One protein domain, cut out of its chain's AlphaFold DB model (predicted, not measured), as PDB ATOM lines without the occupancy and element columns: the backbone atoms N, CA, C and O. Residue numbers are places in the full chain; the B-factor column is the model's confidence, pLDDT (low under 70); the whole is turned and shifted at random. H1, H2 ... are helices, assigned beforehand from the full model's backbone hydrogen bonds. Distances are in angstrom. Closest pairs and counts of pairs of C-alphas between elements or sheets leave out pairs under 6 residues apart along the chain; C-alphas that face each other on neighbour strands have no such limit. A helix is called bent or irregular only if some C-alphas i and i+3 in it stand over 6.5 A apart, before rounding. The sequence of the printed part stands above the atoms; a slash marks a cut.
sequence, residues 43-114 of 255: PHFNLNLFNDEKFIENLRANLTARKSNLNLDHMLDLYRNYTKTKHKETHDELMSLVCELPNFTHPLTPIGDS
ATOM      1  N   PRO A  43      40.820   1.199  29.032       70.19
ATOM      2  CA  PRO A  43      42.061   1.936  28.948       70.19
ATOM      3  C   PRO A  43      43.069   1.289  29.892       70.19
ATOM      4  O   PRO A  43      42.761   0.989  31.045       70.19
ATOM      5  N   HIS A  44      44.290   1.086  29.404       78.69
ATOM      6  CA  HIS A  44      45.405   0.682  30.248       78.69
ATOM      7  C   HIS A  44      45.851   1.895  31.079       78.69
ATOM      8  O   HIS A  44      46.834   2.564  30.762       78.69
ATOM      9  N   PHE A  45      45.057   2.235  32.094       86.88
ATOM     10  CA  PHE A  45      45.307   3.348  32.997       86.88
ATOM     11  C   PHE A  45      45.925   2.829  34.295       86.88
ATOM     12  O   PHE A  45      45.377   1.952  34.962       86.88
ATOM     13  N   ASN A  46      47.075   3.386  34.668       91.31
ATOM     14  CA  ASN A  46      47.733   3.026  35.914       91.31
ATOM     15  C   ASN A  46      47.055   3.745  37.090       91.31
ATOM     16  O   ASN A  46      47.384   4.889  37.395       91.31
ATOM     17  N   LEU A  47      46.136   3.057  37.773       91.88
ATOM     18  CA  LEU A  47      45.416   3.598  38.933       91.88
ATOM     19  C   LEU A  47      46.344   4.045  40.075       91.88
ATOM     20  O   LEU A  47      45.973   4.929  40.841       91.88
ATOM     21  N   ASN A  48      47.567   3.509  40.167       92.94
ATOM     22  CA  ASN A  48      48.528   3.917  41.197       92.94
ATOM     23  C   ASN A  48      48.972   5.380  41.055       92.94
ATOM     24  O   ASN A  48      49.499   5.943  42.011       92.94
ATOM     25  N   LEU A  49      48.737   6.013  39.896       93.81
ATOM     26  CA  LEU A  49      48.960   7.448  39.702       93.81
ATOM     27  C   LEU A  49      48.096   8.301  40.643       93.81
ATOM     28  O   LEU A  49      48.493   9.405  40.993       93.81
ATOM     29  N   PHE A  50      46.963   7.783  41.126       95.00
ATOM     30  CA  PHE A  50      46.147   8.462  42.136       95.00
ATOM     31  C   PHE A  50      46.761   8.457  43.545       95.00
ATOM     32  O   PHE A  50      46.179   9.034  44.458       95.00
ATOM     33  N   ASN A  51      47.927   7.836  43.743       95.12
ATOM     34  CA  ASN A  51      48.710   8.002  44.970       95.12
ATOM     35  C   ASN A  51      49.737   9.145  44.860       95.12
ATOM     36  O   ASN A  51      50.327   9.519  45.869       95.12
ATOM     37  N   ASP A  52      49.987   9.672  43.657       96.94
ATOM     38  CA  ASP A  52      50.952  10.749  43.421       96.94
ATOM     39  C   ASP A  52      50.254  12.116  43.505       96.94
ATOM     40  O   ASP A  52      49.440  12.484  42.654       96.94
ATOM     41  N   GLU A  53      50.592  12.894  44.534       95.94
ATOM     42  CA  GLU A  53      50.027  14.228  44.760       95.94
ATOM     43  C   GLU A  53      50.313  15.188  43.599       95.94
ATOM     44  O   GLU A  53      49.431  15.947  43.189       95.94
ATOM     45  N   LYS A  54      51.508  15.108  43.001       96.00
ATOM     46  CA  LYS A  54      51.892  15.962  41.870       96.00
ATOM     47  C   LYS A  54      51.084  15.611  40.626       96.00
ATOM     48  O   LYS A  54      50.708  16.496  39.852       96.00
ATOM     49  N   PHE A  55      50.810  14.325  40.411       95.94
ATOM     50  CA  PHE A  55      49.916  13.888  39.342       95.94
ATOM     51  C   PHE A  55      48.505  14.450  39.542       95.94
ATOM     52  O   PHE A  55      47.938  15.003  38.597       95.94
ATOM     53  N   ILE A  56      47.958  14.362  40.758       96.50
ATOM     54  CA  ILE A  56      46.615  14.867  41.082       96.50
ATOM     55  C   ILE A  56      46.526  16.381  40.877       96.50
ATOM     56  O   ILE A  56      45.552  16.857  40.288       96.50
ATOM     57  N   GLU A  57      47.528  17.141  41.318       96.06
ATOM     58  CA  GLU A  57      47.569  18.596  41.142       96.06
ATOM     59  C   GLU A  57      47.571  18.978  39.653       96.06
ATOM     60  O   GLU A  57      46.734  19.766  39.198       96.06
ATOM     61  N   ASN A  58      48.440  18.338  38.864       95.75
ATOM     62  CA  ASN A  58      48.497  18.542  37.416       95.75
ATOM     63  C   ASN A  58      47.194  18.134  36.726       95.75
ATOM     64  O   ASN A  58      46.739  18.811  35.800       95.75
ATOM     65  N   LEU A  59      46.580  17.032  37.160       96.19
ATOM     66  CA  LEU A  59      45.312  16.571  36.614       96.19
ATOM     67  C   LEU A  59      44.198  17.579  36.903       96.19
ATOM     68  O   LEU A  59      43.455  17.931  35.987       96.19
ATOM     69  N   ARG A  60      44.119  18.103  38.132       96.25
ATOM     70  CA  ARG A  60      43.149  19.142  38.501       96.25
ATOM     71  C   ARG A  60      43.323  20.384  37.628       96.25
ATOM     72  O   ARG A  60      42.350  20.838  37.028       96.25
ATOM     73  N   ALA A  61      44.556  20.870  37.475       94.31
ATOM     74  CA  ALA A  61      44.857  22.005  36.604       94.31
ATOM     75  C   ALA A  61      44.464  21.736  35.137       94.31
ATOM     76  O   ALA A  61      43.863  22.596  34.487       94.31
ATOM     77  N   ASN A  62      44.735  20.531  34.620       95.56
ATOM     78  CA  ASN A  62      44.358  20.131  33.261       95.56
ATOM     79  C   ASN A  62      42.832  20.096  33.068       95.56
ATOM     80  O   ASN A  62      42.330  20.598  32.061       95.56
ATOM     81  N   LEU A  63      42.082  19.547  34.029       95.25
ATOM     82  CA  LEU A  63      40.615  19.513  33.983       95.25
ATOM     83  C   LEU A  63      40.027  20.929  33.968       95.25
ATOM     84  O   LEU A  63      39.145  21.212  33.151       95.25
ATOM     85  N   THR A  64      40.563  21.836  34.789       93.56
ATOM     86  CA  THR A  64      40.169  23.251  34.797       93.56
ATOM     87  C   THR A  64      40.487  23.933  33.466       93.56
ATOM     88  O   THR A  64      39.615  24.585  32.889       93.56
ATOM     89  N   ALA A  65      41.698  23.746  32.929       92.19
ATOM     90  CA  ALA A  65      42.104  24.334  31.650       92.19
ATOM     91  C   ALA A  65      41.210  23.876  30.483       92.19
ATOM     92  O   ALA A  65      40.917  24.661  29.578       92.19
ATOM     93  N   ARG A  66      40.735  22.625  30.525       92.75
ATOM     94  CA  ARG A  66      39.841  22.038  29.517       92.75
ATOM     95  C   ARG A  66      38.353  22.289  29.769       92.75
ATOM     96  O   ARG A  66      37.545  21.869  28.946       92.75
ATOM     97  N   LYS A  67      37.993  22.959  30.872       92.38
ATOM     98  CA  LYS A  67      36.601  23.148  31.320       92.38
ATOM     99  C   LYS A  67      35.836  21.816  31.399       92.38
ATOM    100  O   LYS A  67      34.699  21.721  30.946       92.38
ATOM    101  N   SER A  68      36.494  20.775  31.912       90.62
ATOM    102  CA  SER A  68      35.857  19.473  32.120       90.62
ATOM    103  C   SER A  68      34.864  19.539  33.281       90.62
ATOM    104  O   SER A  68      35.134  20.193  34.286       90.62
ATOM    105  N   ASN A  69      33.749  18.818  33.157       89.81
ATOM    106  CA  ASN A  69      32.740  18.683  34.213       89.81
ATOM    107  C   ASN A  69      33.001  17.478  35.136       89.81
ATOM    108  O   ASN A  69      32.189  17.193  36.014       89.81
ATOM    109  N   LEU A  70      34.098  16.745  34.923       92.94
ATOM    110  CA  LEU A  70      34.422  15.552  35.697       92.94
ATOM    111  C   LEU A  70      34.744  15.910  37.156       92.94
ATOM    112  O   LEU A  70      35.615  16.739  37.426       92.94
ATOM    113  N   ASN A  71      34.077  15.241  38.097       93.81
ATOM    114  CA  ASN A  71      34.333  15.414  39.523       93.81
ATOM    115  C   ASN A  71      35.530  14.552  39.967       93.81
ATOM    116  O   ASN A  71      35.387  13.364  40.258       93.81
ATOM    117  N   LEU A  72      36.714  15.169  40.016       94.81
ATOM    118  CA  LEU A  72      37.956  14.511  40.432       94.81
ATOM    119  C   LEU A  72      37.896  14.009  41.882       94.81
ATOM    120  O   LEU A  72      38.403  12.931  42.166       94.81
ATOM    121  N   ASP A  73      37.265  14.757  42.784       95.25
ATOM    122  CA  ASP A  73      37.204  14.403  44.205       95.25
ATOM    123  C   ASP A  73      36.392  13.116  44.419       95.25
ATOM    124  O   ASP A  73      36.869  12.183  45.063       95.25
ATOM    125  N   HIS A  74      35.241  12.999  43.746       95.75
ATOM    126  CA  HIS A  74      34.454  11.761  43.724       95.75
ATOM    127  C   HIS A  74      35.256  10.570  43.174       95.75
ATOM    128  O   HIS A  74      35.233   9.477  43.740       95.75
ATOM    129  N   MET A  75      36.011  10.782  42.092       95.50
ATOM    130  CA  MET A  75      36.846   9.736  41.494       95.50
ATOM    131  C   MET A  75      37.954   9.260  42.452       95.50
ATOM    132  O   MET A  75      38.217   8.059  42.549       95.50
ATOM    133  N   LEU A  76      38.585  10.178  43.194       96.62
ATOM    134  CA  LEU A  76      39.599   9.839  44.199       96.62
ATOM    135  C   LEU A  76      38.995   9.084  45.391       96.62
ATOM    136  O   LEU A  76      39.613   8.142  45.896       96.62
ATOM    137  N   ASP A  77      37.785   9.442  45.817       96.25
ATOM    138  CA  ASP A  77      37.080   8.734  46.889       96.25
ATOM    139  C   ASP A  77      36.675   7.313  46.473       96.25
ATOM    140  O   ASP A  77      36.889   6.365  47.236       96.25
ATOM    141  N   LEU A  78      36.210   7.119  45.233       96.12
ATOM    142  CA  LEU A  78      35.981   5.784  44.666       96.12
ATOM    143  C   LEU A  78      37.264   4.946  44.644       96.12
ATOM    144  O   LEU A  78      37.241   3.773  45.017       96.12
ATOM    145  N   TYR A  79      38.399   5.542  44.278       96.31
ATOM    146  CA  TYR A  79      39.692   4.858  44.307       96.31
ATOM    147  C   TYR A  79      40.114   4.452  45.734       96.31
ATOM    148  O   TYR A  79      40.539   3.312  45.962       96.31
ATOM    149  N   ARG A  80      39.936   5.330  46.729       95.94
ATOM    150  CA  ARG A  80      40.182   5.010  48.150       95.94
ATOM    151  C   ARG A  80      39.270   3.893  48.660       95.94
ATOM    152  O   ARG A  80      39.706   3.047  49.438       95.94
ATOM    153  N   ASN A  81      38.018   3.865  48.218       95.56
ATOM    154  CA  ASN A  81      37.086   2.798  48.574       95.56
ATOM    155  C   ASN A  81      37.483   1.479  47.907       95.56
ATOM    156  O   ASN A  81      37.601   0.462  48.589       95.56
ATOM    157  N   TYR A  82      37.792   1.499  46.610       95.31
ATOM    158  CA  TYR A  82      38.238   0.324  45.867       95.31
ATOM    159  C   TYR A  82      39.528  -0.282  46.439       95.31
ATOM    160  O   TYR A  82      39.646  -1.502  46.552       95.31
ATOM    161  N   THR A  83      40.499   0.542  46.840       94.44
ATOM    162  CA  THR A  83      41.753   0.050  47.438       94.44
ATOM    163  C   THR A  83      41.529  -0.701  48.750       94.44
ATOM    164  O   THR A  83      42.255  -1.665  49.000       94.44
ATOM    165  N   LYS A  84      40.505  -0.329  49.530       94.81
ATOM    166  CA  LYS A  84      40.116  -1.002  50.780       94.81
ATOM    167  C   LYS A  84      39.263  -2.248  50.551       94.81
ATOM    168  O   LYS A  84      39.512  -3.271  51.177       94.81
ATOM    169  N   THR A  85      38.249  -2.161  49.693       93.88
ATOM    170  CA  THR A  85      37.212  -3.200  49.585       93.88
ATOM    171  C   THR A  85      37.462  -4.212  48.475       93.88
ATOM    172  O   THR A  85      37.009  -5.349  48.572       93.88
ATOM    173  N   LYS A  86      38.163  -3.808  47.407       93.69
ATOM    174  CA  LYS A  86      38.357  -4.591  46.173       93.69
ATOM    175  C   LYS A  86      37.046  -5.047  45.515       93.69
ATOM    176  O   LYS A  86      37.038  -6.021  44.764       93.69
ATOM    177  N   HIS A  87      35.941  -4.333  45.753       94.62
ATOM    178  CA  HIS A  87      34.663  -4.633  45.112       94.62
ATOM    179  C   HIS A  87      34.675  -4.289  43.621       94.62
ATOM    180  O   HIS A  87      35.151  -3.231  43.204       94.62
ATOM    181  N   LYS A  88      34.097  -5.192  42.826       92.25
ATOM    182  CA  LYS A  88      34.015  -5.065  41.370       92.25
ATOM    183  C   LYS A  88      33.163  -3.871  40.930       92.25
ATOM    184  O   LYS A  88      33.563  -3.160  40.024       92.25
ATOM    185  N   GLU A  89      32.037  -3.618  41.590       93.12
ATOM    186  CA  GLU A  89      31.136  -2.511  41.235       93.12
ATOM    187  C   GLU A  89      31.828  -1.148  41.372       93.12
ATOM    188  O   GLU A  89      31.810  -0.350  40.441       93.12
ATOM    189  N   THR A  90      32.542  -0.928  42.482       93.12
ATOM    190  CA  THR A  90      33.344   0.288  42.700       93.12
ATOM    191  C   THR A  90      34.457   0.431  41.662       93.12
ATOM    192  O   THR A  90      34.753   1.537  41.219       93.12
ATOM    193  N   HIS A  91      35.082  -0.680  41.262       92.56
ATOM    194  CA  HIS A  91      36.082  -0.675  40.197       92.56
ATOM    195  C   HIS A  91      35.475  -0.294  38.845       92.56
ATOM    196  O   HIS A  91      36.047   0.523  38.129       92.56
ATOM    197  N   ASP A  92      34.329  -0.871  38.491       91.25
ATOM    198  CA  ASP A  92      33.668  -0.622  37.211       91.25
ATOM    199  C   ASP A  92      33.190   0.841  37.115       91.25
ATOM    200  O   ASP A  92      33.387   1.484  36.082       91.25
ATOM    201  N   GLU A  93      32.671   1.403  38.211       92.94
ATOM    202  CA  GLU A  93      32.321   2.826  38.307       92.94
ATOM    203  C   GLU A  93      33.555   3.736  38.193       92.94
ATOM    204  O   GLU A  93      33.569   4.674  37.389       92.94
ATOM    205  N   LEU A  94      34.630   3.429  38.931       94.25
ATOM    206  CA  LEU A  94      35.896   4.158  38.838       94.25
ATOM    207  C   LEU A  94      36.436   4.147  37.404       94.25
ATOM    208  O   LEU A  94      36.824   5.189  36.875       94.25
ATOM    209  N   MET A  95      36.434   2.983  36.756       91.50
ATOM    210  CA  MET A  95      36.906   2.846  35.382       91.50
ATOM    211  C   MET A  95      36.022   3.591  34.382       91.50
ATOM    212  O   MET A  95      36.551   4.102  33.392       91.50
ATOM    213  N   SER A  96      34.716   3.711  34.640       90.06
ATOM    214  CA  SER A  96      33.825   4.551  33.834       90.06
ATOM    215  C   SER A  96      34.269   6.016  33.858       90.06
ATOM    216  O   SER A  96      34.402   6.621  32.798       90.06
ATOM    217  N   LEU A  97      34.587   6.564  35.037       92.31
ATOM    218  CA  LEU A  97      35.089   7.941  35.168       92.31
ATOM    219  C   LEU A  97      36.490   8.109  34.568       92.31
ATOM    220  O   LEU A  97      36.779   9.119  33.928       92.31
ATOM    221  N   VAL A  98      37.359   7.107  34.725       92.75
ATOM    222  CA  VAL A  98      38.699   7.107  34.119       92.75
ATOM    223  C   VAL A  98      38.620   7.181  32.590       92.75
ATOM    224  O   VAL A  98      39.443   7.855  31.978       92.75
ATOM    225  N   CYS A  99      37.622   6.547  31.964       89.25
ATOM    226  CA  CYS A  99      37.411   6.641  30.515       89.25
ATOM    227  C   CYS A  99      37.017   8.052  30.045       89.25
ATOM    228  O   CYS A  99      37.194   8.366  28.870       89.25
ATOM    229  N   GLU A 100      36.501   8.898  30.937       89.88
ATOM    230  CA  GLU A 100      36.128  10.285  30.638       89.88
ATOM    231  C   GLU A 100      37.286  11.273  30.850       89.88
ATOM    232  O   GLU A 100      37.173  12.454  30.503       89.88
ATOM    233  N   LEU A 101      38.419  10.815  31.401       92.75
ATOM    234  CA  LEU A 101      39.581  11.669  31.611       92.75
ATOM    235  C   LEU A 101      40.148  12.145  30.268       92.75
ATOM    236  O   LEU A 101      40.510  11.331  29.414       92.75
ATOM    237  N   PRO A 102      40.298  13.465  30.065       92.38
ATOM    238  CA  PRO A 102      40.966  13.963  28.882       92.38
ATOM    239  C   PRO A 102      42.477  13.739  28.971       92.38
ATOM    240  O   PRO A 102      43.070  13.770  30.052       92.38
ATOM    241  N   ASN A 103      43.123  13.659  27.809       91.50
ATOM    242  CA  ASN A 103      44.580  13.712  27.725       91.50
ATOM    243  C   ASN A 103      45.138  14.995  28.368       91.50
ATOM    244  O   ASN A 103      44.486  16.050  28.391       91.50
ATOM    245  N   PHE A 104      46.377  14.912  28.855       93.00
ATOM    246  CA  PHE A 104      47.107  16.080  29.335       93.00
ATOM    247  C   PHE A 104      47.365  17.074  28.209       93.00
ATOM    248  O   PHE A 104      47.685  16.718  27.075       93.00
ATOM    249  N   THR A 105      47.221  18.346  28.550       91.44
ATOM    250  CA  THR A 105      47.429  19.448  27.621       91.44
ATOM    251  C   THR A 105      48.913  19.803  27.568       91.44
ATOM    252  O   THR A 105      49.545  20.012  28.601       91.44
ATOM    253  N   HIS A 106      49.480  19.885  26.361       92.69
ATOM    254  CA  HIS A 106      50.871  20.306  26.181       92.69
ATOM    255  C   HIS A 106      51.078  21.734  26.730       92.69
ATOM    256  O   HIS A 106      50.238  22.587  26.427       92.69
ATOM    257  N   PRO A 107      52.188  22.051  27.434       92.00
ATOM    258  CA  PRO A 107      52.392  23.353  28.090       92.00
ATOM    259  C   PRO A 107      52.298  24.572  27.163       92.00
ATOM    260  O   PRO A 107      51.903  25.653  27.583       92.00
ATOM    261  N   LEU A 108      52.637  24.400  25.880       92.00
ATOM    262  CA  LEU A 108      52.550  25.463  24.867       92.00
ATOM    263  C   LEU A 108      51.148  25.641  24.258       92.00
ATOM    264  O   LEU A 108      50.979  26.462  23.354       92.00
ATOM    265  N   THR A 109      50.156  24.858  24.691       92.88
ATOM    266  CA  THR A 109      48.777  24.978  24.204       92.88
ATOM    267  C   THR A 109      48.125  26.223  24.809       92.88
ATOM    268  O   THR A 109      48.073  26.336  26.034       92.88
ATOM    269  N   PRO A 110      47.591  27.149  23.996       93.50
ATOM    270  CA  PRO A 110      46.873  28.311  24.515       93.50
ATOM    271  C   PRO A 110      45.653  27.906  25.357       93.50
ATOM    272  O   PRO A 110      44.851  27.078  24.928       93.50
ATOM    273  N   ILE A 111      45.492  28.509  26.540       91.75
ATOM    274  CA  ILE A 111      44.402  28.190  27.477       91.75
ATOM    275  C   ILE A 111      43.228  29.159  27.307       91.75
ATOM    276  O   ILE A 111      43.312  30.337  27.675       91.75
ATOM    277  N   GLY A 112      42.092  28.641  26.843       89.12
ATOM    278  CA  GLY A 112      40.797  29.318  26.829       89.12
ATOM    279  C   GLY A 112      39.932  28.899  25.646       89.12
ATOM    280  O   GLY A 112      40.051  27.783  25.155       89.12
ATOM    281  N   ASP A 113      39.016  29.774  25.238       89.44
ATOM    282  CA  ASP A 113      38.145  29.523  24.090       89.44
ATOM    283  C   ASP A 113      38.868  29.738  22.748       89.44
ATOM    284  O   ASP A 113      40.055  30.073  22.689       89.44
ATOM    285  N   SER A 114      38.136  29.546  21.649       90.06
ATOM    286  CA  SER A 114      38.672  29.656  20.291       90.06
ATOM    287  C   SER A 114      39.243  31.037  19.956       90.06
ATOM    288  O   SER A 114      40.052  31.134  19.036       90.06
TER     289      SER A 114
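What this domain is: This is residues 43 to 114 of the 255 residues of the protein "Serine--tRNA ligase, mitochondrial" of Schistosoma haematobium (UniProt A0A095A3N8). A helical hairpin, H3 and H4, makes one end of an elongated domain, with H2 toward the other end and the short H1 between H2 and H3 on one side. From H4 the last stretch, residues 100 to 114, runs on past H2 to the far end of the domain without a named helix, and at the opposite end the tip of the hairpin, residues 84 to 89, sticks out free. The printed part has 72 residues with four named helices, in the order H1, H2, H3, H4 along the chain, and no named strand; the class is all helix, with 44 of the residues in the named helices. The whole is only just compact, close to loose, with a radius of gyration of the C-alphas of 13.2 A. It spans 43 by 21 by 21 A along its three main axes, only just a rod.

Where its parts are: The longest helix is H3, residues 72 to 85, Leu 72 to Thr 85, 20.0 A from first to last C-alpha; it begins at C-alpha 72, at (37.956, 14.511, 40.432), and ends at C-alpha 85, at (37.212, -3.200, 49.585). After it comes H4, residues 88 to 99, Lys 88 to Cys 99, which is 16.3 A long and ends at C-alpha 99, at (37.411, 6.641, 30.515). Before H3 in the chain comes H2, residues 53 to 65, Glu 53 to Ala 65, 18.4 A long. The first named helix is H1, residues 47 to 51, Leu 47 to Asn 51, with 8.2 A from its first to its last C-alpha; it begins at C-alpha 47, at (45.416, 3.598, 38.933). None of the four helices is bent or irregular.

How they stand to each other: H3 and H4 touch and form a helical hairpin, with 12 pairs of C-alphas within 8 A. Their closest C-alphas are those of Tyr 82 and Thr 90, 5.8 A apart. They run opposite ways at a shallow tilt of 30 degrees, with their centres 9.7 A apart. H3 also only just touches H1, with 3 pairs of C-alphas within 8 A, and it does so with residues 76 to 79 alone; the closest C-alphas are those of Phe 50 and Leu 76, 7.0 A apart. H1 and H2 touch only at the corner by their link, and only just, with 3 pairs of C-alphas within 8 A; H2 does so with residues 55 to 56 alone, and the closest C-alphas are those of Phe 50 and Ile 56, 6.5 A apart. H2 and H3 are close but not clearly touching, with the C-alphas of Arg 60 and Leu 72 the closest at 7.2 A. These two run opposite ways at a steep tilt of 36 degrees, only just past shallow, and their centres are 16.7 A apart. H4 is apart from both H1 and H2. In H2, H3 and H4 every O i to N i+4 pair is within hydrogen-bond range; in H1 it is 0 of 1, while 2 of its 2 O i to N i+3 pairs are within range.

The domain as a whole: The two C-alphas farthest apart are those of Thr 85 and Ser 114, at 44.0 A, and the first and last printed C-alphas, those of Pro 43 and Ser 114, are 29.2 A apart. The printed part has no cut. The links from H1 to H2, with 1 residue, and from H3 to H4, with 2 residues, are tight; the link from H2 to H3, with 6 residues, is short, and there is no long link. The C-alphas of residues 100 to 114, the 15 residues after H4, lie 6 to 25 A from the mean of all C-alphas. The mean pLDDT of the printed part is 92.9, and no printed residue is under 70 in this predicted model.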